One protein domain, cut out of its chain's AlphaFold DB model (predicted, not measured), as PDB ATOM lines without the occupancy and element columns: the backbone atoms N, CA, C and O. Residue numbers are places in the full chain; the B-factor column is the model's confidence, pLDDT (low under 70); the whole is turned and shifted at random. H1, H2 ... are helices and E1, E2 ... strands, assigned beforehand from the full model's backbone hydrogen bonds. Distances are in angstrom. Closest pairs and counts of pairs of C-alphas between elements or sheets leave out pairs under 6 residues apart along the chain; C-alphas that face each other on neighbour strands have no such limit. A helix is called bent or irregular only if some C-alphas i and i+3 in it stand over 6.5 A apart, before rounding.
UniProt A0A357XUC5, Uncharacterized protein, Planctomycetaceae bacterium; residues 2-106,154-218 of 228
ATOM      1  N   ALA A   2       3.249  41.732 -32.277       84.62
ATOM      2  CA  ALA A   2       4.397  41.825 -31.364       84.62
ATOM      3  C   ALA A   2       4.636  43.217 -30.755       84.62
ATOM      4  O   ALA A   2       4.825  43.322 -29.552       84.62
ATOM      5  N   CYS A   3       4.534  44.298 -31.531       80.19
ATOM      6  CA  CYS A   3       4.675  45.657 -30.999       80.19
ATOM      7  C   CYS A   3       3.673  45.998 -29.875       80.19
ATOM      8  O   CYS A   3       4.034  46.715 -28.948       80.19
ATOM      9  N   HIS A   4       2.450  45.458 -29.904       84.75
ATOM     10  CA  HIS A   4       1.456  45.686 -28.849       84.75
ATOM     11  C   HIS A   4       1.747  44.824 -27.614       84.75
ATOM     12  O   HIS A   4       1.902  45.356 -26.516       84.75
ATOM     13  N   GLN A   5       1.953  43.518 -27.807       86.94
ATOM     14  CA  GLN A   5       2.171  42.568 -26.708       86.94
ATOM     15  C   GLN A   5       3.509  42.767 -25.993       86.94
ATOM     16  O   GLN A   5       3.613  42.575 -24.783       86.94
ATOM     17  N   VAL A   6       4.546  43.165 -26.734       91.06
ATOM     18  CA  VAL A   6       5.907  43.296 -26.204       91.06
ATOM     19  C   VAL A   6       6.135  44.668 -25.566       91.06
ATOM     20  O   VAL A   6       7.126  44.851 -24.872       91.06
ATOM     21  N   THR A   7       5.203  45.622 -25.687       88.62
ATOM     22  CA  THR A   7       5.364  46.966 -25.105       88.62
ATOM     23  C   THR A   7       5.651  46.920 -23.600       88.62
ATOM     24  O   THR A   7       6.587  47.576 -23.150       88.62
ATOM     25  N   VAL A   8       4.889  46.153 -22.815       89.50
ATOM     26  CA  VAL A   8       5.102  46.043 -21.359       89.50
ATOM     27  C   VAL A   8       6.379  45.283 -20.992       89.50
ATOM     28  O   VAL A   8       7.174  45.844 -20.236       89.50
ATOM     29  N   PRO A   9       6.643  44.059 -21.496       92.56
ATOM     30  CA  PRO A   9       7.887  43.368 -21.162       92.56
ATOM     31  C   PRO A   9       9.123  44.122 -21.671       92.56
ATOM     32  O   PRO A   9      10.137  44.113 -20.984       92.56
ATOM     33  N   PHE A  10       9.047  44.830 -22.805       93.56
ATOM     34  CA  PHE A  10      10.151  45.651 -23.308       93.56
ATOM     35  C   PHE A  10      10.574  46.725 -22.309       93.56
ATOM     36  O   PHE A  10      11.763  46.863 -22.040       93.56
ATOM     37  N   ASP A  11       9.607  47.441 -21.732       89.50
ATOM     38  CA  ASP A  11       9.866  48.454 -20.704       89.50
ATOM     39  C   ASP A  11      10.304  47.830 -19.387       89.50
ATOM     40  O   ASP A  11      11.379  48.115 -18.872       89.50
ATOM     41  N   GLY A  12       9.455  46.948 -18.852       89.44
ATOM     42  CA  GLY A  12       9.580  46.455 -17.489       89.44
ATOM     43  C   GLY A  12      10.785  45.547 -17.305       89.44
ATOM     44  O   GLY A  12      11.329  45.469 -16.208       89.44
ATOM     45  N   CYS A  13      11.221  44.881 -18.376       93.00
ATOM     46  CA  CYS A  13      12.403  44.030 -18.368       93.00
ATOM     47  C   CYS A  13      13.574  44.651 -19.137       93.00
ATOM     48  O   CYS A  13      14.584  43.979 -19.291       93.00
ATOM     49  N   GLY A  14      13.471  45.878 -19.660       92.75
ATOM     50  CA  GLY A  14      14.532  46.505 -20.457       92.75
ATOM     51  C   GLY A  14      15.028  45.617 -21.606       92.75
ATOM     52  O   GLY A  14      16.230  45.363 -21.702       92.75
ATOM     53  N   LEU A  15      14.118  45.084 -22.431       95.06
ATOM     54  CA  LEU A  15      14.425  44.138 -23.522       95.06
ATOM     55  C   LEU A  15      14.960  44.852 -24.765       95.06
ATOM     56  O   LEU A  15      14.389  44.787 -25.855       95.06
ATOM     57  N   ARG A  16      16.081  45.539 -24.584       93.62
ATOM     58  CA  ARG A  16      16.786  46.286 -25.616       93.62
ATOM     59  C   ARG A  16      18.110  45.597 -25.960       93.62
ATOM     60  O   ARG A  16      18.729  45.002 -25.082       93.62
ATOM     61  N   ASP A  17      18.503  45.690 -27.228       95.62
ATOM     62  CA  ASP A  17      19.792  45.235 -27.762       95.62
ATOM     63  C   ASP A  17      20.081  43.740 -27.477       95.62
ATOM     64  O   ASP A  17      21.016  43.403 -26.743       95.62
ATOM     65  N   PRO A  18      19.269  42.807 -28.018       97.62
ATOM     66  CA  PRO A  18      19.543  41.376 -27.882       97.62
ATOM     67  C   PRO A  18      20.890  41.010 -28.529       97.62
ATOM     68  O   PRO A  18      21.261  41.531 -29.578       97.62
ATOM     69  N   ILE A  19      21.612  40.070 -27.920       98.50
ATOM     70  CA  ILE A  19      22.923  39.597 -28.397       98.50
ATOM     71  C   ILE A  19      22.819  38.419 -29.363       98.50
ATOM     72  O   ILE A  19      23.754  38.162 -30.127       98.50
ATOM     73  N   SER A  20      21.703  37.692 -29.334       98.69
ATOM     74  CA  SER A  20      21.398  36.677 -30.333       98.69
ATOM     75  C   SER A  20      19.907  36.388 -30.436       98.69
ATOM     76  O   SER A  20      19.127  36.653 -29.517       98.69
ATOM     77  N   VAL A  21      19.519  35.830 -31.578       98.81
ATOM     78  CA  VAL A  21      18.156  35.381 -31.850       98.81
ATOM     79  C   VAL A  21      18.182  34.108 -32.697       98.81
ATOM     80  O   VAL A  21      19.096  33.891 -33.491       98.81
ATOM     81  N   LYS A  22      17.177  33.252 -32.543       98.69
ATOM     82  CA  LYS A  22      16.930  32.104 -33.426       98.69
ATOM     83  C   LYS A  22      15.443  31.793 -33.478       98.69
ATOM     84  O   LYS A  22      14.697  32.190 -32.584       98.69
ATOM     85  N   ALA A  23      15.022  31.052 -34.497       98.50
ATOM     86  CA  ALA A  23      13.629  30.663 -34.653       98.50
ATOM     87  C   ALA A  23      13.464  29.196 -35.071       98.50
ATOM     88  O   ALA A  23      14.370  28.585 -35.636       98.50
ATOM     89  N   LYS A  24      12.276  28.657 -34.798       96.75
ATOM     90  CA  LYS A  24      11.682  27.505 -35.485       96.75
ATOM     91  C   LYS A  24      10.477  28.009 -36.258       96.75
ATOM     92  O   LYS A  24       9.737  28.849 -35.741       96.75
ATOM     93  N   THR A  25      10.231  27.485 -37.453       96.75
ATOM     94  CA  THR A  25       9.090  27.918 -38.269       96.75
ATOM     95  C   THR A  25       8.355  26.743 -38.893       96.75
ATOM     96  O   THR A  25       8.833  25.609 -38.863       96.75
ATOM     97  N   SER A  26       7.172  27.016 -39.446       96.00
ATOM     98  CA  SER A  26       6.468  26.072 -40.316       96.00
ATOM     99  C   SER A  26       6.985  26.035 -41.759       96.00
ATOM    100  O   SER A  26       6.357  25.409 -42.609       96.00
ATOM    101  N   GLY A  27       8.098  26.711 -42.040       95.25
ATOM    102  CA  GLY A  27       8.709  26.829 -43.354       95.25
ATOM    103  C   GLY A  27       8.140  27.954 -44.215       95.25
ATOM    104  O   GLY A  27       6.982  28.355 -44.060       95.25
ATOM    105  N   HIS A  28       8.978  28.454 -45.121       95.12
ATOM    106  CA  HIS A  28       8.627  29.449 -46.130       95.12
ATOM    107  C   HIS A  28       9.544  29.380 -47.363       95.12
ATOM    108  O   HIS A  28      10.553  28.680 -47.371       95.12
ATOM    109  N   ASP A  29       9.191  30.127 -48.408       93.81
ATOM    110  CA  ASP A  29       9.829  30.119 -49.733       93.81
ATOM    111  C   ASP A  29      10.661  31.373 -50.048       93.81
ATOM    112  O   ASP A  29      11.185  31.503 -51.151       93.81
ATOM    113  N   PHE A  30      10.801  32.277 -49.074       93.50
ATOM    114  CA  PHE A  30      11.435  33.591 -49.236       93.50
ATOM    115  C   PHE A  30      10.634  34.578 -50.104       93.50
ATOM    116  O   PHE A  30      11.189  35.574 -50.561       93.50
ATOM    117  N   ASP A  31       9.343  34.328 -50.309       91.38
ATOM    118  CA  ASP A  31       8.388  35.308 -50.844       91.38
ATOM    119  C   ASP A  31       7.381  35.724 -49.759       91.38
ATOM    120  O   ASP A  31       7.007  36.888 -49.622       91.38
ATOM    121  N   SER A  32       7.009  34.775 -48.896       91.94
ATOM    122  CA  SER A  32       6.122  35.004 -47.753       91.94
ATOM    123  C   SER A  32       6.730  34.531 -46.430       91.94
ATOM    124  O   SER A  32       7.685  33.763 -46.404       91.94
ATOM    125  N   PHE A  33       6.192  35.013 -45.307       93.81
ATOM    126  CA  PHE A  33       6.552  34.529 -43.968       93.81
ATOM    127  C   PHE A  33       5.731  33.273 -43.597       93.81
ATOM    128  O   PHE A  33       4.638  33.072 -44.132       93.81
ATOM    129  N   PRO A  34       6.228  32.420 -42.680       95.31
ATOM    130  CA  PRO A  34       5.595  31.150 -42.328       95.31
ATOM    131  C   PRO A  34       4.262  31.354 -41.592       95.31
ATOM    132  O   PRO A  34       4.032  32.371 -40.944       95.31
ATOM    133  N   ALA A  35       3.401  30.333 -41.610       94.31
ATOM    134  CA  ALA A  35       2.119  30.354 -40.901       94.31
ATOM    135  C   ALA A  35       2.248  30.258 -39.367       94.31
ATOM    136  O   ALA A  35       1.284  30.534 -38.653       94.31
ATOM    137  N   SER A  36       3.394  29.789 -38.862       95.62
ATOM    138  CA  SER A  36       3.691  29.623 -37.437       95.62
ATOM    139  C   SER A  36       5.176  29.856 -37.182       95.62
ATOM    140  O   SER A  36       6.017  29.404 -37.964       95.62
ATOM    141  N   SER A  37       5.509  30.472 -36.049       96.75
ATOM    142  CA  SER A  37       6.894  30.630 -35.600       96.75
ATOM    143  C   SER A  37       7.029  30.507 -34.081       96.75
ATOM    144  O   SER A  37       6.082  30.739 -33.326       96.75
ATOM    145  N   VAL A  38       8.219  30.110 -33.639       97.69
ATOM    146  CA  VAL A  38       8.686  30.241 -32.258       97.69
ATOM    147  C   VAL A  38      10.044  30.918 -32.318       97.69
ATOM    148  O   VAL A  38      10.918  30.438 -33.035       97.69
ATOM    149  N   ILE A  39      10.225  32.015 -31.589       98.44
ATOM    150  CA  ILE A  39      11.457  32.810 -31.606       98.44
ATOM    151  C   ILE A  39      12.031  32.843 -30.190       98.44
ATOM    152  O   ILE A  39      11.298  33.067 -29.229       98.44
ATOM    153  N   GLU A  40      13.336  32.619 -30.063       98.56
ATOM    154  CA  GLU A  40      14.089  32.793 -28.821       98.56
ATOM    155  C   GLU A  40      15.077  33.946 -29.011       98.56
ATOM    156  O   GLU A  40      15.931  33.892 -29.897       98.56
ATOM    157  N   PHE A  41      14.978  34.963 -28.159       98.62
ATOM    158  CA  PHE A  41      15.938  36.054 -28.048       98.62
ATOM    159  C   PHE A  41      16.788  35.874 -26.791       98.62
ATOM    160  O   PHE A  41      16.271  35.502 -25.731       98.62
ATOM    161  N   GLN A  42      18.072  36.207 -26.893       98.56
ATOM    162  CA  GLN A  42      18.975  36.341 -25.753       98.56
ATOM    163  C   GLN A  42      19.294  37.813 -25.530       98.56
ATOM    164  O   GLN A  42      19.912  38.458 -26.377       98.56
ATOM    165  N   PHE A  43      18.905  38.336 -24.374       98.38
ATOM    166  CA  PHE A  43      19.287  39.663 -23.915       98.38
ATOM    167  C   PHE A  43      20.448  39.548 -22.928       98.38
ATOM    168  O   PHE A  43      20.389  38.704 -22.027       98.38
ATOM    169  N   PRO A  44      21.484  40.394 -23.059       97.56
ATOM    170  CA  PRO A  44      22.620  40.367 -22.150       97.56
ATOM    171  C   PRO A  44      22.191  40.803 -20.748       97.56
ATOM    172  O   PRO A  44      21.148  41.441 -20.576       97.56
ATOM    173  N   GLU A  45      22.993  40.464 -19.741       97.19
ATOM    174  CA  GLU A  45      22.861  41.068 -18.414       97.19
ATOM    175  C   GLU A  45      23.136  42.576 -18.469       97.19
ATOM    176  O   GLU A  45      23.857  43.067 -19.340       97.19
ATOM    177  N   THR A  46      22.546  43.316 -17.537       94.75
ATOM    178  CA  THR A  46      22.809  44.743 -17.339       94.75
ATOM    179  C   THR A  46      23.172  44.994 -15.879       94.75
ATOM    180  O   THR A  46      23.129  44.087 -15.049       94.75
ATOM    181  N   ALA A  47      23.500  46.241 -15.538       92.81
ATOM    182  CA  ALA A  47      23.724  46.620 -14.143       92.81
ATOM    183  C   ALA A  47      22.484  46.394 -13.248       92.81
ATOM    184  O   ALA A  47      22.636  46.212 -12.042       92.81
ATOM    185  N   ASP A  48      21.282  46.387 -13.835       89.00
ATOM    186  CA  ASP A  48      20.008  46.378 -13.107       89.00
ATOM    187  C   ASP A  48      19.270  45.029 -13.165       89.00
ATOM    188  O   ASP A  48      18.318  44.818 -12.412       89.00
ATOM    189  N   ARG A  49      19.665  44.113 -14.062       92.69
ATOM    190  CA  ARG A  49      18.998  42.812 -14.239       92.69
ATOM    191  C   ARG A  49      19.918  41.730 -14.822       92.69
ATOM    192  O   ARG A  49      20.821  42.053 -15.594       92.69
ATOM    193  N   PRO A  50      19.653  40.438 -14.544       95.88
ATOM    194  CA  PRO A  50      20.372  39.344 -15.192       95.88
ATOM    195  C   PRO A  50      20.093  39.289 -16.702       95.88
ATOM    196  O   PRO A  50      19.225  39.995 -17.236       95.88
ATOM    197  N   ALA A  51      20.829  38.420 -17.396       97.50
ATOM    198  CA  ALA A  51      20.523  38.053 -18.773       97.50
ATOM    199  C   ALA A  51      19.103  37.474 -18.863       97.50
ATOM    200  O   ALA A  51      18.680  36.699 -18.001       97.50
ATOM    201  N   ILE A  52      18.364  37.851 -19.907       97.88
ATOM    202  CA  ILE A  52      16.973  37.431 -20.094       97.88
ATOM    203  C   ILE A  52      16.850  36.642 -21.384       97.88
ATOM    204  O   ILE A  52      17.205  37.110 -22.464       97.88
ATOM    205  N   LYS A  53      16.249  35.460 -21.268       97.81
ATOM    206  CA  LYS A  53      15.742  34.715 -22.408       97.81
ATOM    207  C   LYS A  53      14.286  35.104 -22.650       97.81
ATOM    208  O   LYS A  53      13.441  34.890 -21.783       97.81
ATOM    209  N   PHE A  54      13.993  35.643 -23.827       97.75
ATOM    210  CA  PHE A  54      12.639  36.020 -24.228       97.75
ATOM    211  C   PHE A  54      12.135  35.086 -25.327       97.75
ATOM    212  O   PHE A  54      12.833  34.833 -26.307       97.75
ATOM    213  N   TRP A  55      10.915  34.585 -25.148       97.50
ATOM    214  CA  TRP A  55      10.276  33.660 -26.071       97.50
ATOM    215  C   TRP A  55       9.038  34.281 -26.695       97.50
ATOM    216  O   TRP A  55       8.175  34.807 -25.992       97.50
ATOM    217  N   TRP A  56       8.922  34.136 -28.007       96.81
ATOM    218  CA  TRP A  56       7.741  34.501 -28.769       96.81
ATOM    219  C   TRP A  56       7.138  33.258 -29.411       96.81
ATOM    220  O   TRP A  56       7.851  32.493 -30.056       96.81
ATOM    221  N   TYR A  57       5.829  33.073 -29.254       95.56
ATOM    222  CA  TYR A  57       5.074  31.992 -29.877       95.56
ATOM    223  C   TYR A  57       3.970  32.607 -30.731       95.56
ATOM    224  O   TYR A  57       3.113  33.322 -30.216       95.56
ATOM    225  N   ASP A  58       4.013  32.337 -32.031       92.94
ATOM    226  CA  ASP A  58       3.051  32.839 -33.007       92.94
ATOM    227  C   ASP A  58       2.119  31.724 -33.483       92.94
ATOM    228  O   ASP A  58       2.543  30.568 -33.564       92.94
ATOM    229  N   ARG A  59       0.902  32.106 -33.894       90.12
ATOM    230  CA  ARG A  59      -0.240  31.276 -34.320       90.12
ATOM    231  C   ARG A  59      -1.083  30.699 -33.180       90.12
ATOM    232  O   ARG A  59      -0.599  30.096 -32.224       90.12
ATOM    233  N   LYS A  60      -2.407  30.763 -33.358       84.00
ATOM    234  CA  LYS A  60      -3.372  30.099 -32.471       84.00
ATOM    235  C   LYS A  60      -3.059  28.604 -32.334       84.00
ATOM    236  O   LYS A  60      -2.988  27.883 -33.326       84.00
ATOM    237  N   GLY A  61      -2.931  28.147 -31.090       85.19
ATOM    238  CA  GLY A  61      -2.628  26.754 -30.746       85.19
ATOM    239  C   GLY A  61      -1.135  26.447 -30.584       85.19
ATOM    240  O   GLY A  61      -0.811  25.433 -29.975       85.19
ATOM    241  N   ASN A  62      -0.240  27.329 -31.036       91.81
ATOM    242  CA  ASN A  62       1.188  27.261 -30.740       91.81
ATOM    243  C   ASN A  62       1.462  28.104 -29.488       91.81
ATOM    244  O   ASN A  62       1.622  29.317 -29.567       91.81
ATOM    245  N   LYS A  63       1.411  27.475 -28.313       92.38
ATOM    246  CA  LYS A  63       1.568  28.148 -27.013       92.38
ATOM    247  C   LYS A  63       2.852  27.680 -26.327       92.38
ATOM    248  O   LYS A  63       3.300  26.564 -26.613       92.38
ATOM    249  N   PRO A  64       3.411  28.464 -25.385       94.44
ATOM    250  CA  PRO A  64       4.452  27.944 -24.515       94.44
ATOM    251  C   PRO A  64       3.968  26.678 -23.784       94.44
ATOM    252  O   PRO A  64       2.760  26.539 -23.541       94.44
ATOM    253  N   PRO A  65       4.880  25.762 -23.420       93.12
ATOM    254  CA  PRO A  65       4.534  24.555 -22.674       93.12
ATOM    255  C   PRO A  65       3.729  24.865 -21.402       93.12
ATOM    256  O   PRO A  65       4.009  25.841 -20.706       93.12
ATOM    257  N   ALA A  66       2.741  24.026 -21.075       92.38
ATOM    258  CA  ALA A  66       1.868  24.233 -19.911       92.38
ATOM    259  C   ALA A  66       2.654  24.317 -18.588       92.38
ATOM    260  O   ALA A  66       2.338  25.148 -17.736       92.38
ATOM    261  N   GLU A  67       3.733  23.542 -18.480       95.44
ATOM    262  CA  GLU A  67       4.698  23.541 -17.372       95.44
ATOM    263  C   GLU A  67       5.300  24.925 -17.062       95.44
ATOM    264  O   GLU A  67       5.704  25.177 -15.931       95.44
ATOM    265  N   VAL A  68       5.315  25.855 -18.024       95.75
ATOM    266  CA  VAL A  68       5.763  27.239 -17.793       95.75
ATOM    267  C   VAL A  68       4.750  28.017 -16.942       95.75
ATOM    268  O   VAL A  68       5.125  28.881 -16.150       95.75
ATOM    269  N   PHE A  69       3.458  27.709 -17.076       95.94
ATOM    270  CA  PHE A  69       2.357  28.425 -16.428       95.94
ATOM    271  C   PHE A  69       1.900  27.779 -15.114       95.94
ATOM    272  O   PHE A  69       1.435  28.480 -14.209       95.94
ATOM    273  N   GLU A  70       2.034  26.457 -14.993       95.50
ATOM    274  CA  GLU A  70       1.613  25.670 -13.827       95.50
ATOM    275  C   GLU A  70       2.167  26.194 -12.489       95.50
ATOM    276  O   GLU A  70       1.373  26.373 -11.556       95.50
ATOM    277  N   PRO A  71       3.465  26.558 -12.366       95.69
ATOM    278  CA  PRO A  71       4.009  27.116 -11.132       95.69
ATOM    279  C   PRO A  71       3.342  28.422 -10.707       95.69
ATOM    280  O   PRO A  71       3.451  28.797  -9.545       95.69
ATOM    281  N   TRP A  72       2.630  29.107 -11.598       95.06
ATOM    282  CA  TRP A  72       1.994  30.399 -11.339       95.06
ATOM    283  C   TRP A  72       0.471  30.299 -11.238       95.06
ATOM    284  O   TRP A  72      -0.193  31.309 -11.011       95.06
ATOM    285  N   GLY A  73      -0.092  29.090 -11.378       94.56
ATOM    286  CA  GLY A  73      -1.541  28.877 -11.399       94.56
ATOM    287  C   GLY A  73      -2.223  29.626 -12.546       94.56
ATOM    288  O   GLY A  73      -3.357  30.078 -12.399       94.56
ATOM    289  N   VAL A  74      -1.509  29.821 -13.657       94.31
ATOM    290  CA  VAL A  74      -2.007  30.530 -14.836       94.31
ATOM    291  C   VAL A  74      -2.551  29.517 -15.833       94.31
ATOM    292  O   VAL A  74      -1.910  28.515 -16.142       94.31
ATOM    293  N   LYS A  75      -3.735  29.797 -16.380       92.62
ATOM    294  CA  LYS A  75      -4.236  29.117 -17.573       92.62
ATOM    295  C   LYS A  75      -3.971  30.028 -18.776       92.62
ATOM    296  O   LYS A  75      -4.548  31.116 -18.808       92.62
ATOM    297  N   PRO A  76      -3.142  29.623 -19.754       91.38
ATOM    298  CA  PRO A  76      -2.772  30.504 -20.852       91.38
ATOM    299  C   PRO A  76      -3.975  30.819 -21.747       91.38
ATOM    300  O   PRO A  76      -4.653  29.917 -22.258       91.38
ATOM    301  N   ALA A  77      -4.211  32.110 -21.966       91.62
ATOM    302  CA  ALA A  77      -5.161  32.616 -22.946       91.62
ATOM    303  C   ALA A  77      -4.647  32.381 -24.380       91.62
ATOM    304  O   ALA A  77      -3.600  31.763 -24.594       91.62
ATOM    305  N   ASP A  78      -5.431  32.761 -25.389       90.81
ATOM    306  CA  ASP A  78      -5.015  32.653 -26.800       90.81
ATOM    307  C   ASP A  78      -3.989  33.725 -27.196       90.81
ATOM    308  O   ASP A  78      -3.287  33.557 -28.188       90.81
ATOM    309  N   SER A  79      -3.881  34.778 -26.388       90.50
ATOM    310  CA  SER A  79      -2.907  35.857 -26.475       90.50
ATOM    311  C   SER A  79      -2.501  36.255 -25.057       90.50
ATOM    312  O   SER A  79      -3.296  36.110 -24.127       90.50
ATOM    313  N   GLY A  80      -1.266  36.718 -24.875       92.81
ATOM    314  CA  GLY A  80      -0.841  37.263 -23.600       92.81
ATOM    315  C   GLY A  80       0.665  37.299 -23.423       92.81
ATOM    316  O   GLY A  80       1.437  36.924 -24.305       92.81
ATOM    317  N   VAL A  81       1.071  37.716 -22.231       94.75
ATOM    318  CA  VAL A  81       2.465  37.735 -21.800       94.75
ATOM    319  C   VAL A  81       2.563  37.171 -20.390       94.75
ATOM    320  O   VAL A  81       1.735  37.465 -19.529       94.75
ATOM    321  N   LEU A  82       3.592  36.365 -20.152       95.75
ATOM    322  CA  LEU A  82       4.003  35.936 -18.822       95.75
ATOM    323  C   LEU A  82       5.440  36.412 -18.601       95.75
ATOM    324  O   LEU A  82       6.330  36.070 -19.376       95.75
ATOM    325  N   ILE A  83       5.656  37.187 -17.543       95.38
ATOM    326  CA  ILE A  83       6.978  37.629 -17.098       95.38
ATOM    327  C   ILE A  83       7.250  36.947 -15.765       95.38
ATOM    328  O   ILE A  83       6.474  37.098 -14.822       95.38
ATOM    329  N   ILE A  84       8.345  36.200 -15.688       94.62
ATOM    330  CA  ILE A  84       8.732  35.450 -14.494       94.62
ATOM    331  C   ILE A  84       9.925  36.150 -13.851       94.62
ATOM    332  O   ILE A  84      10.984  36.259 -14.464       94.62
ATOM    333  N   GLY A  85       9.745  36.614 -12.617       92.12
ATOM    334  CA  GLY A  85      10.810  37.127 -11.768       92.12
ATOM    335  C   GLY A  85      11.086  36.197 -10.588       92.12
ATOM    336  O   GLY A  85      10.326  35.276 -10.292       92.12
ATOM    337  N   GLU A  86      12.167  36.472  -9.863       89.44
ATOM    338  CA  GLU A  86      12.584  35.674  -8.699       89.44
ATOM    339  C   GLU A  86      11.563  35.705  -7.550       89.44
ATOM    340  O   GLU A  86      11.481  34.773  -6.756       89.44
ATOM    341  N   LYS A  87      10.773  36.781  -7.471       89.06
ATOM    342  CA  LYS A  87       9.840  37.067  -6.370       89.06
ATOM    343  C   LYS A  87       8.370  36.980  -6.758       89.06
ATOM    344  O   LYS A  87       7.521  37.429  -5.994       89.06
ATOM    345  N   GLY A  88       8.062  36.480  -7.950       91.88
ATOM    346  CA  GLY A  88       6.701  36.409  -8.469       91.88
ATOM    347  C   GLY A  88       6.651  36.510  -9.987       91.88
ATOM    348  O   GLY A  88       7.671  36.703 -10.644       91.88
ATOM    349  N   ALA A  89       5.447  36.419 -10.540       93.75
ATOM    350  CA  ALA A  89       5.217  36.563 -11.969       93.75
ATOM    351  C   ALA A  89       4.129  37.596 -12.275       93.75
ATOM    352  O   ALA A  89       3.166  37.753 -11.524       93.75
ATOM    353  N   PHE A  90       4.281  38.274 -13.406       93.69
ATOM    354  CA  PHE A  90       3.257  39.106 -14.025       93.69
ATOM    355  C   PHE A  90       2.634  38.329 -15.179       93.69
ATOM    356  O   PHE A  90       3.351  37.755 -15.997       93.69
ATOM    357  N   TYR A  91       1.311  38.343 -15.270       94.56
ATOM    358  CA  TYR A  91       0.580  37.761 -16.382       94.56
ATOM    359  C   TYR A  91      -0.448  38.747 -16.930       94.56
ATOM    360  O   TYR A  91      -1.159  39.400 -16.168       94.56
ATOM    361  N   SER A  92      -0.552  38.810 -18.253       93.44
ATOM    362  CA  SER A  92      -1.672  39.437 -18.943       93.44
ATOM    363  C   SER A  92      -2.220  38.499 -20.007       93.44
ATOM    364  O   SER A  92      -1.456  37.803 -20.673       93.44
ATOM    365  N   ALA A  93      -3.542  38.492 -20.161       92.94
ATOM    366  CA  ALA A  93      -4.282  37.602 -21.052       92.94
ATOM    367  C   ALA A  93      -4.752  38.290 -22.350       92.94
ATOM    368  O   ALA A  93      -5.662  37.784 -23.011       92.94
ATOM    369  N   ASP A  94      -4.194  39.461 -22.678       89.94
ATOM    370  CA  ASP A  94      -4.596  40.266 -23.832       89.94
ATOM    371  C   ASP A  94      -3.402  40.861 -24.607       89.94
ATOM    372  O   ASP A  94      -2.251  40.816 -24.166       89.94
ATOM    373  N   ASP A  95      -3.689  41.407 -25.793       87.25
ATOM    374  CA  ASP A  95      -2.683  41.919 -26.733       87.25
ATOM    375  C   ASP A  95      -2.033  43.248 -26.320       87.25
ATOM    376  O   ASP A  95      -1.036  43.653 -26.917       87.25
ATOM    377  N   TYR A  96      -2.597  43.939 -25.332       86.62
ATOM    378  CA  TYR A  96      -2.215  45.297 -24.941       86.62
ATOM    379  C   TYR A  96      -1.705  45.375 -23.505       86.62
ATOM    380  O   TYR A  96      -1.400  46.464 -23.019       86.62
ATOM    381  N   CYS A  97      -1.622  44.234 -22.821       85.31
ATOM    382  CA  CYS A  97      -1.408  44.176 -21.385       85.31
ATOM    383  C   CYS A  97      -2.398  45.057 -20.599       85.31
ATOM    384  O   CYS A  97      -2.036  45.664 -19.591       85.31
ATOM    385  N   GLY A  98      -3.643  45.158 -21.079       82.00
ATOM    386  CA  GLY A  98      -4.683  46.017 -20.506       82.00
ATOM    387  C   GLY A  98      -5.152  45.557 -19.125       82.00
ATOM    388  O   GLY A  98      -5.683  46.347 -18.344       82.00
ATOM    389  N   SER A  99      -4.919  44.284 -18.806       82.31
ATOM    390  CA  SER A  99      -5.151  43.684 -17.496       82.31
ATOM    391  C   SER A  99      -3.870  43.044 -16.958       82.31
ATOM    392  O   SER A  99      -3.143  42.384 -17.698       82.31
ATOM    393  N   ALA A 100      -3.583  43.246 -15.672       84.81
ATOM    394  CA  ALA A 100      -2.388  42.727 -15.011       84.81
ATOM    395  C   ALA A 100      -2.768  41.811 -13.845       84.81
ATOM    396  O   ALA A 100      -3.459  42.226 -12.914       84.81
ATOM    397  N   GLU A 101      -2.272  40.579 -13.871       90.06
ATOM    398  CA  GLU A 101      -2.373  39.624 -12.776       90.06
ATOM    399  C   GLU A 101      -0.989  39.373 -12.176       90.06
ATOM    400  O   GLU A 101      -0.084  38.870 -12.840       90.06
ATOM    401  N   PHE A 102      -0.837  39.674 -10.889       90.50
ATOM    402  CA  PHE A 102       0.379  39.384 -10.135       90.50
ATOM    403  C   PHE A 102       0.235  38.037  -9.422       90.50
ATOM    404  O   PHE A 102      -0.713  37.808  -8.666       90.50
ATOM    405  N   LYS A 103       1.158  37.112  -9.688       92.00
ATOM    406  CA  LYS A 103       1.112  35.722  -9.225       92.00
ATOM    407  C   LYS A 103       2.248  35.449  -8.257       92.00
ATOM    408  O   LYS A 103       3.415  35.583  -8.613       92.00
ATOM    409  N   LYS A 104       1.887  35.002  -7.049       89.12
ATOM    410  CA  LYS A 104       2.836  34.623  -5.985       89.12
ATOM    411  C   LYS A 104       3.873  35.715  -5.693       89.12
ATOM    412  O   LYS A 104       4.997  35.405  -5.319       89.12
ATOM    413  N   CYS A 105       3.490  36.974  -5.895       82.88
ATOM    414  CA  CYS A 105       4.355  38.099  -5.609       82.88
ATOM    415  C   CYS A 105       4.515  38.236  -4.095       82.88
ATOM    416  O   CYS A 105       3.516  38.284  -3.373       82.88
ATOM    417  N   GLU A 106       5.759  38.335  -3.620       76.81
ATOM    418  CA  GLU A 106       6.014  39.002  -2.338       76.81
ATOM    419  C   GLU A 106       5.315  40.369  -2.371       76.81
ATOM    420  O   GLU A 106       5.233  40.942  -3.461       76.81
ATOM    421  N   PRO A 154      13.862  51.505 -30.727       93.62
ATOM    422  CA  PRO A 154      14.458  50.315 -30.122       93.62
ATOM    423  C   PRO A 154      13.520  49.098 -30.063       93.62
ATOM    424  O   PRO A 154      13.944  47.979 -30.338       93.62
ATOM    425  N   LEU A 155      12.231  49.292 -29.752       94.81
ATOM    426  CA  LEU A 155      11.249  48.201 -29.768       94.81
ATOM    427  C   LEU A 155      11.072  47.633 -31.180       94.81
ATOM    428  O   LEU A 155      11.057  46.415 -31.355       94.81
ATOM    429  N   THR A 156      10.929  48.501 -32.184       93.94
ATOM    430  CA  THR A 156      10.805  48.079 -33.580       93.94
ATOM    431  C   THR A 156      12.032  47.293 -34.023       93.94
ATOM    432  O   THR A 156      11.868  46.223 -34.601       93.94
ATOM    433  N   GLU A 157      13.238  47.763 -33.708       93.75
ATOM    434  CA  GLU A 157      14.482  47.062 -34.027       93.75
ATOM    435  C   GLU A 157      14.521  45.657 -33.408       93.75
ATOM    436  O   GLU A 157      14.714  44.674 -34.129       93.75
ATOM    437  N   THR A 158      14.237  45.539 -32.105       95.50
ATOM    438  CA  THR A 158      14.186  44.246 -31.404       95.50
ATOM    439  C   THR A 158      13.227  43.269 -32.088       95.50
ATOM    440  O   THR A 158      13.566  42.105 -32.296       95.50
ATOM    441  N   ILE A 159      12.025  43.716 -32.464       95.25
ATOM    442  CA  ILE A 159      11.039  42.838 -33.109       95.25
ATOM    443  C   ILE A 159      11.438  42.486 -34.548       95.25
ATOM    444  O   ILE A 159      11.268  41.336 -34.958       95.25
ATOM    445  N   LEU A 160      12.000  43.427 -35.311       95.19
ATOM    446  CA  LEU A 160      12.480  43.165 -36.673       95.19
ATOM    447  C   LEU A 160      13.625  42.149 -36.693       95.19
ATOM    448  O   LEU A 160      13.681  41.319 -37.602       95.19
ATOM    449  N   LEU A 161      14.479  42.135 -35.670       97.25
ATOM    450  CA  LEU A 161      15.490  41.092 -35.523       97.25
ATOM    451  C   LEU A 161      14.857  39.693 -35.372       97.25
ATOM    452  O   LEU A 161      15.382  38.710 -35.893       97.25
ATOM    453  N   GLY A 162      13.684  39.595 -34.739       97.38
ATOM    454  CA  GLY A 162      12.892  38.362 -34.716       97.38
ATOM    455  C   GLY A 162      12.492  37.890 -36.112       97.38
ATOM    456  O   GLY A 162      12.637  36.711 -36.428       97.38
ATOM    457  N   ASN A 163      12.064  38.811 -36.977       96.19
ATOM    458  CA  ASN A 163      11.748  38.484 -38.369       96.19
ATOM    459  C   ASN A 163      12.983  37.998 -39.134       96.19
ATOM    460  O   ASN A 163      12.863  37.079 -39.939       96.19
ATOM    461  N   LEU A 164      14.169  38.552 -38.858       97.19
ATOM    462  CA  LEU A 164      15.419  38.064 -39.447       97.19
ATOM    463  C   LEU A 164      15.704  36.608 -39.042       97.19
ATOM    464  O   LEU A 164      16.093  35.800 -39.882       97.19
ATOM    465  N   ALA A 165      15.464  36.251 -37.779       98.19
ATOM    466  CA  ALA A 165      15.607  34.872 -37.311       98.19
ATOM    467  C   ALA A 165      14.603  33.923 -37.971       98.19
ATOM    468  O   ALA A 165      14.960  32.808 -38.343       98.19
ATOM    469  N   VAL A 166      13.353  34.370 -38.130       97.69
ATOM    470  CA  VAL A 166      12.312  33.616 -38.841       97.69
ATOM    471  C   VAL A 166      12.717  33.396 -40.294       97.69
ATOM    472  O   VAL A 166      12.641  32.267 -40.758       97.69
ATOM    473  N   TRP A 167      13.222  34.434 -40.965       96.69
ATOM    474  CA  TRP A 167      13.716  34.355 -42.338       96.69
ATOM    475  C   TRP A 167      14.888  33.387 -42.501       96.69
ATOM    476  O   TRP A 167      14.978  32.657 -43.486       96.69
ATOM    477  N   ALA A 168      15.799  33.372 -41.527       97.25
ATOM    478  CA  ALA A 168      16.918  32.441 -41.511       97.25
ATOM    479  C   ALA A 168      16.460  30.988 -41.282       97.25
ATOM    480  O   ALA A 168      17.074  30.051 -41.788       97.25
ATOM    481  N   ALA A 169      15.360  30.789 -40.551       97.12
ATOM    482  CA  ALA A 169      14.760  29.494 -40.246       97.12
ATOM    483  C   ALA A 169      13.705  29.078 -41.293       97.12
ATOM    484  O   ALA A 169      12.563  28.767 -40.952       97.12
ATOM    485  N   TYR A 170      14.093  29.057 -42.569       94.88
ATOM    486  CA  TYR A 170      13.180  28.870 -43.707       94.88
ATOM    487  C   TYR A 170      12.595  27.459 -43.865       94.88
ATOM    488  O   TYR A 170      11.641  27.258 -44.617       94.88
ATOM    489  N   GLN A 171      13.158  26.465 -43.180       94.25
ATOM    490  CA  GLN A 171      12.730  25.074 -43.297       94.25
ATOM    491  C   GLN A 171      11.447  24.804 -42.499       94.25
ATOM    492  O   GLN A 171      11.271  25.291 -41.383       94.25
ATOM    493  N   GLY A 172      10.550  24.001 -43.078       91.62
ATOM    494  CA  GLY A 172       9.373  23.452 -42.401       91.62
ATOM    495  C   GLY A 172       9.645  22.079 -41.785       91.62
ATOM    496  O   GLY A 172      10.700  21.484 -42.009       91.62
ATOM    497  N   GLY A 173       8.700  21.573 -40.990       90.75
ATOM    498  CA  GLY A 173       8.870  20.292 -40.304       90.75
ATOM    499  C   GLY A 173       9.001  19.104 -41.269       90.75
ATOM    500  O   GLY A 173       8.258  19.033 -42.252       90.75
ATOM    501  N   PRO A 174       9.921  18.156 -41.008       88.44
ATOM    502  CA  PRO A 174      10.016  16.933 -41.798       88.44
ATOM    503  C   PRO A 174       8.820  16.010 -41.521       88.44
ATOM    504  O   PRO A 174       8.173  16.097 -40.476       88.44
ATOM    505  N   ASP A 175       8.531  15.108 -42.462       85.38
ATOM    506  CA  ASP A 175       7.629  13.961 -42.271       85.38
ATOM    507  C   ASP A 175       6.227  14.298 -41.717       85.38
ATOM    508  O   ASP A 175       5.623  13.532 -40.967       85.38
ATOM    509  N   GLY A 176       5.682  15.458 -42.100       74.75
ATOM    510  CA  GLY A 176       4.344  15.904 -41.694       74.75
ATOM    511  C   GLY A 176       4.285  16.624 -40.343       74.75
ATOM    512  O   GLY A 176       3.193  16.987 -39.898       74.75
ATOM    513  N   ALA A 177       5.428  16.874 -39.695       86.56
ATOM    514  CA  ALA A 177       5.501  17.786 -38.561       86.56
ATOM    515  C   ALA A 177       5.231  19.232 -39.009       86.56
ATOM    516  O   ALA A 177       5.628  19.654 -40.092       86.56
ATOM    517  N   LEU A 178       4.572  20.023 -38.153       86.31
ATOM    518  CA  LEU A 178       4.275  21.420 -38.480       86.31
ATOM    519  C   LEU A 178       5.541  22.278 -38.550       86.31
ATOM    520  O   LEU A 178       5.604  23.157 -39.397       86.31
ATOM    521  N   MET A 179       6.498  22.075 -37.640       89.94
ATOM    522  CA  MET A 179       7.664  22.949 -37.487       89.94
ATOM    523  C   MET A 179       8.969  22.170 -37.582       89.94
ATOM    524  O   MET A 179       9.041  21.035 -37.112       89.94
ATOM    525  N   ALA A 180       9.985  22.800 -38.170       92.62
ATOM    526  CA  ALA A 180      11.345  22.274 -38.200       92.62
ATOM    527  C   ALA A 180      12.034  22.384 -36.832       92.62
ATOM    528  O   ALA A 180      11.493  22.919 -35.855       92.62
ATOM    529  N   ASP A 181      13.272  21.899 -36.782       93.94
ATOM    530  CA  ASP A 181      14.194  22.272 -35.721       93.94
ATOM    531  C   ASP A 181      14.651  23.732 -35.829       93.94
ATOM    532  O   ASP A 181      14.188  24.501 -36.670       93.94
ATOM    533  N   TRP A 182      15.478  24.155 -34.871       97.25
ATOM    534  CA  TRP A 182      15.979  25.525 -34.827       97.25
ATOM    535  C   TRP A 182      16.784  25.825 -36.089       97.25
ATOM    536  O   TRP A 182      17.694  25.069 -36.421       97.25
ATOM    537  N   GLY A 183      16.482  26.951 -36.734       97.31
ATOM    538  CA  GLY A 183      17.369  27.538 -37.731       97.31
ATOM    539  C   GLY A 183      18.672  28.054 -37.103       97.31
ATOM    540  O   GLY A 183      18.857  27.975 -35.877       97.31
ATOM    541  N   PRO A 184      19.574  28.620 -37.921       97.94
ATOM    542  CA  PRO A 184      20.840  29.136 -37.429       97.94
ATOM    543  C   PRO A 184      20.609  30.218 -36.371       97.94
ATOM    544  O   PRO A 184      19.682  31.028 -36.449       97.94
ATOM    545  N   THR A 185      21.477  30.237 -35.363       98.56
ATOM    546  CA  THR A 185      21.497  31.341 -34.402       98.56
ATOM    547  C   THR A 185      22.139  32.546 -35.059       98.56
ATOM    548  O   THR A 185      23.254  32.451 -35.562       98.56
ATOM    549  N   ILE A 186      21.447  33.677 -35.036       98.56
ATOM    550  CA  ILE A 186      21.967  34.961 -35.492       98.56
ATOM    551  C   ILE A 186      22.622  35.633 -34.292       98.56
ATOM    552  O   ILE A 186      21.936  36.021 -33.347       98.56
ATOM    553  N   GLU A 187      23.946  35.760 -34.309       98.62
ATOM    554  CA  GLU A 187      24.665  36.561 -33.322       98.62
ATOM    555  C   GLU A 187      24.645  38.023 -33.754       98.62
ATOM    556  O   GLU A 187      25.160  38.370 -34.817       98.62
ATOM    557  N   TRP A 188      24.061  38.885 -32.930       98.12
ATOM    558  CA  TRP A 188      23.742  40.256 -33.310       98.12
ATOM    559  C   TRP A 188      24.687  41.266 -32.659       98.12
ATOM    560  O   TRP A 188      25.110  41.112 -31.505       98.12
ATOM    561  N   ASP A 189      25.033  42.292 -33.427       97.06
ATOM    562  CA  ASP A 189      25.583  43.549 -32.944       97.06
ATOM    563  C   ASP A 189      24.530  44.642 -33.157       97.06
ATOM    564  O   ASP A 189      24.325  45.103 -34.280       97.06
ATOM    565  N   ALA A 190      23.847  45.036 -32.080       94.00
ATOM    566  CA  ALA A 190      22.793  46.050 -32.129       94.00
ATOM    567  C   ALA A 190      23.327  47.461 -32.393       94.00
ATOM    568  O   ALA A 190      22.615  48.309 -32.919       94.00
ATOM    569  N   LYS A 191      24.594  47.731 -32.065       92.94
ATOM    570  CA  LYS A 191      25.172  49.056 -32.277       92.94
ATOM    571  C   LYS A 191      25.445  49.297 -33.757       92.94
ATOM    572  O   LYS A 191      25.133  50.369 -34.270       92.94
ATOM    573  N   ASP A 192      26.037  48.304 -34.413       94.56
ATOM    574  CA  ASP A 192      26.462  48.411 -35.810       94.56
ATOM    575  C   ASP A 192      25.454  47.782 -36.792       94.56
ATOM    576  O   ASP A 192      25.624  47.890 -38.010       94.56
ATOM    577  N   LEU A 193      24.387  47.166 -36.269       93.12
ATOM    578  CA  LEU A 193      23.323  46.478 -37.005       93.12
ATOM    579  C   LEU A 193      23.875  45.392 -37.939       93.12
ATOM    580  O   LEU A 193      23.596  45.373 -39.142       93.12
ATOM    581  N   VAL A 194      24.703  44.493 -37.394       95.81
ATOM    582  CA  VAL A 194      25.362  43.425 -38.164       95.81
ATOM    583  C   VAL A 194      25.236  42.043 -37.529       95.81
ATOM    584  O   VAL A 194      25.216  41.876 -36.311       95.81
ATOM    585  N   VAL A 195      25.213  41.023 -38.391       98.00
ATOM    586  CA  VAL A 195      25.306  39.611 -37.998       98.00
ATOM    587  C   VAL A 195      26.776  39.235 -37.853       98.00
ATOM    588  O   VAL A 195      27.500  39.139 -38.844       98.00
ATOM    589  N   LYS A 196      27.221  39.004 -36.618       98.19
ATOM    590  CA  LYS A 196      28.628  38.739 -36.281       98.19
ATOM    591  C   LYS A 196      29.121  37.396 -36.809       98.19
ATOM    592  O   LYS A 196      30.293  37.250 -37.133       98.19
ATOM    593  N   ASN A 197      28.224  36.420 -36.908       98.19
ATOM    594  CA  ASN A 197      28.541  35.050 -37.298       98.19
ATOM    595  C   ASN A 197      28.110  34.714 -38.738       98.19
ATOM    596  O   ASN A 197      27.905  33.544 -39.062       98.19
ATOM    597  N   LEU A 198      28.000  35.716 -39.620       97.44
ATOM    598  CA  LEU A 198      27.544  35.516 -41.000       97.44
ATOM    599  C   LEU A 198      28.431  34.528 -41.778       97.44
ATOM    600  O   LEU A 198      27.915  33.700 -42.524       97.44
ATOM    601  N   ASP A 199      29.749  34.568 -41.575       97.94
ATOM    602  CA  ASP A 199      30.679  33.632 -42.220       97.94
ATOM    603  C   ASP A 199      30.499  32.191 -41.726       97.94
ATOM    604  O   ASP A 199      30.601  31.253 -42.515       97.94
ATOM    605  N   ALA A 200      30.182  32.004 -40.442       98.12
ATOM    606  CA  ALA A 200      29.883  30.685 -39.890       98.12
ATOM    607  C   ALA A 200      28.568  30.135 -40.464       98.12
ATOM    608  O   ALA A 200      28.515  28.976 -40.869       98.12
ATOM    609  N   ILE A 201      27.538  30.983 -40.587       97.94
ATOM    610  CA  ILE A 201      26.276  30.629 -41.257       97.94
ATOM    611  C   ILE A 201      26.539  30.265 -42.720       97.94
ATOM    612  O   ILE A 201      26.060  29.239 -43.188       97.94
ATOM    613  N   ARG A 202      27.360  31.043 -43.435       97.88
ATOM    614  CA  ARG A 202      27.732  30.758 -44.829       97.88
ATOM    615  C   ARG A 202      28.381  29.382 -44.993       97.88
ATOM    616  O   ARG A 202      28.126  28.710 -45.989       97.88
ATOM    617  N   GLN A 203      29.223  28.976 -44.045       97.56
ATOM    618  CA  GLN A 203      29.890  27.670 -44.066       97.56
ATOM    619  C   GLN A 203      28.939  26.516 -43.725       97.56
ATOM    620  O   GLN A 203      29.053  25.453 -44.331       97.56
ATOM    621  N   ALA A 204      28.028  26.714 -42.769       96.75
ATOM    622  CA  ALA A 204      27.129  25.670 -42.279       96.75
ATOM    623  C   ALA A 204      25.872  25.486 -43.148       96.75
ATOM    624  O   ALA A 204      25.499  24.360 -43.457       96.75
ATOM    625  N   GLU A 205      25.252  26.591 -43.564       95.94
ATOM    626  CA  GLU A 205      23.946  26.630 -44.241       95.94
ATOM    627  C   GLU A 205      24.054  26.979 -45.738       95.94
ATOM    628  O   GLU A 205      23.084  26.883 -46.489       95.94
ATOM    629  N   GLY A 206      25.241  27.391 -46.190       96.50
ATOM    630  CA  GLY A 206      25.510  27.779 -47.570       96.50
ATOM    631  C   GLY A 206      25.440  29.287 -47.827       96.50
ATOM    632  O   GLY A 206      24.890  30.079 -47.058       96.50
ATOM    633  N   SER A 207      26.032  29.703 -48.951       96.56
ATOM    634  CA  SER A 207      26.163  31.128 -49.302       96.56
ATOM    635  C   SER A 207      24.837  31.791 -49.641       96.56
ATOM    636  O   SER A 207      24.644  32.946 -49.280       96.56
ATOM    637  N   GLU A 208      23.899  31.058 -50.241       96.25
ATOM    638  CA  GLU A 208      22.597  31.617 -50.602       96.25
ATOM    639  C   GLU A 208      21.827  32.127 -49.374       96.25
ATOM    640  O   GLU A 208      21.301  33.241 -49.400       96.25
ATOM    641  N   LEU A 209      21.793  31.362 -48.276       96.19
ATOM    642  CA  LEU A 209      21.103  31.794 -47.059       96.19
ATOM    643  C   LEU A 209      21.787  33.012 -46.426       96.19
ATOM    644  O   LEU A 209      21.114  33.972 -46.055       96.19
ATOM    645  N   ALA A 210      23.119  32.991 -46.325       96.50
ATOM    646  CA  ALA A 210      23.880  34.111 -45.776       96.50
ATOM    647  C   ALA A 210      23.644  35.406 -46.575       96.50
ATOM    648  O   ALA A 210      23.434  36.470 -45.990       96.50
ATOM    649  N   ASP A 211      23.604  35.317 -47.903       95.00
ATOM    650  CA  ASP A 211      23.367  36.472 -48.768       95.00
ATOM    651  C   ASP A 211      21.916  36.979 -48.648       95.00
ATOM    652  O   ASP A 211      21.686  38.189 -48.615       95.00
ATOM    653  N   ARG A 212      20.934  36.080 -48.471       94.25
ATOM    654  CA  ARG A 212      19.534  36.446 -48.177       94.25
ATOM    655  C   ARG A 212      19.378  37.150 -46.827       94.25
ATOM    656  O   ARG A 212      18.623  38.115 -46.740       94.25
ATOM    657  N   ILE A 213      20.082  36.696 -45.788       95.06
ATOM    658  CA  ILE A 213      20.116  37.359 -44.470       95.06
ATOM    659  C   ILE A 213      20.700  38.767 -44.614       95.06
ATOM    660  O   ILE A 213      20.107  39.738 -44.144       95.06
ATOM    661  N   LEU A 214      21.837  38.895 -45.305       93.38
ATOM    662  CA  LEU A 214      22.486  40.185 -45.525       93.38
ATOM    663  C   LEU A 214      21.588  41.154 -46.311       93.38
ATOM    664  O   LEU A 214      21.511  42.335 -45.967       93.38
ATOM    665  N   GLY A 215      20.873  40.646 -47.319       91.25
ATOM    666  CA  GLY A 215      19.947  41.421 -48.143       91.25
ATOM    667  C   GLY A 215      18.766  42.024 -47.375       91.25
ATOM    668  O   GLY A 215      18.281  43.081 -47.769       91.25
ATOM    669  N   LEU A 216      18.327  41.417 -46.265       89.38
ATOM    670  CA  LEU A 216      17.286  41.999 -45.406       89.38
ATOM    671  C   LEU A 216      17.798  43.135 -44.515       89.38
ATOM    672  O   LEU A 216      17.038  44.042 -44.185       89.38
ATOM    673  N   ILE A 217      19.069  43.091 -44.117       90.06
ATOM    674  CA  ILE A 217      19.668  44.097 -43.227       90.06
ATOM    675  C   ILE A 217      20.066  45.340 -44.023       90.06
ATOM    676  O   ILE A 217      19.846  46.468 -43.586       90.06
ATOM    677  N   LYS A 218      20.665  45.134 -45.200       83.81
ATOM    678  CA  LYS A 218      21.105  46.199 -46.109       83.81
ATOM    679  C   LYS A 218      20.473  45.979 -47.482       83.81
ATOM    680  O   LYS A 218      21.156  45.500 -48.392       83.81
TER     681      LYS A 218
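This is residues 2 to 106 and 154 to 218 of the 228 residues of an uncharacterized protein of Planctomycetaceae bacterium (UniProt A0A357XUC5). What shape does the model take? It is a flat body in a row of three parts: a four-stranded sheet in the middle with helix H4 across one face and no named helix on the other, a smaller three-stranded sheet with H3 over it beyond the E3 edge, and the helical hairpin H5 and H6 beyond the E7 edge. The short helices H1 and H2 lie between H4 and the small sheet. What is it made of? The printed part has 170 residues, mixed in class, in the order H1 H2 E1 E2 E3 H3 E4 E5 E6 H4 E7 H5 H6, and both sheets, E3 E2 E1 E7 and E4 E5 E6, are antiparallel. It is compact, with a radius of gyration of the C-alphas of 16.7 A and spans of 51 by 42 by 23 A.

What comes before the cut? H1 is residues 2 to 5, from C-alpha 2 at (4.397, 41.825, -31.364), and H2 is 7 to 12. E1 is 20 to 25, 17.1 A long, E2 37 to 43, 19.3 A, and E3 52 to 57, 16.3 A. H3 is 66 to 72, only just irregular with C-alphas 68 and 71 6.9 A apart; E4 is 81 to 85, E5 88 to 92 and E6 101 to 103. What follows? H4 is 154 to 168, 21.3 A, E7 186 to 189, H5 198 to 205 and H6 207 to 217, 15.7 A, ending at (19.668, 44.097, -43.227).

How is the larger sheet paired? E1 E2 E3 form a meander, each strand the antiparallel neighbour of the one before, with N 22 and O 40 at 3.0 A and N 41 and O 54 at 2.8 A; E7 pairs with E1, N 186 and O 21 at 2.8 A. What is on it? H4 lies over E2 and E1 at a height of 8.1 A, slantwise at 45 degrees to E1 on the local plane, with C-alphas 22 and 165 closest at 5.0 A. Its residues 164 to 168 touch H6, C-alphas 168 and 213 closest at 6.6 A, at a shallow tilt of 19 degrees, opposite ways; its residues 155 to 159 touch H1, C-alphas 2 and 159 closest at 6.9 A. What of the smaller sheet? E4 E5 E6 is a second meander, N 83 and O 90 at 2.8 A, N 103 and O 89 at 2.8 A; H3 is on it at a height of 10.0 A, and H2 only grazes it with residues 8 to 12. How do the helix backbones run? Every O i to N i+4 pair is within hydrogen-bond range in H2 and H5; H4 has 10 of 11, H6 6 of 7, H3 1 of 3 beside 2 of 4 O i to N i+3 pairs, and H1 is too short for such a pair.

How large is it? The two C-alphas farthest apart, of Glu 106 and Ser 207, are 51.7 A apart. Where are the cut and the long links? Residues 107 to 153 are not printed, with 31.2 A between C-alphas 106 and 154; the links E1 to E2 and H4 to E7 are long. Is confidence low anywhere? The mean pLDDT of the printed part is 93.5, and no printed residue is under 70.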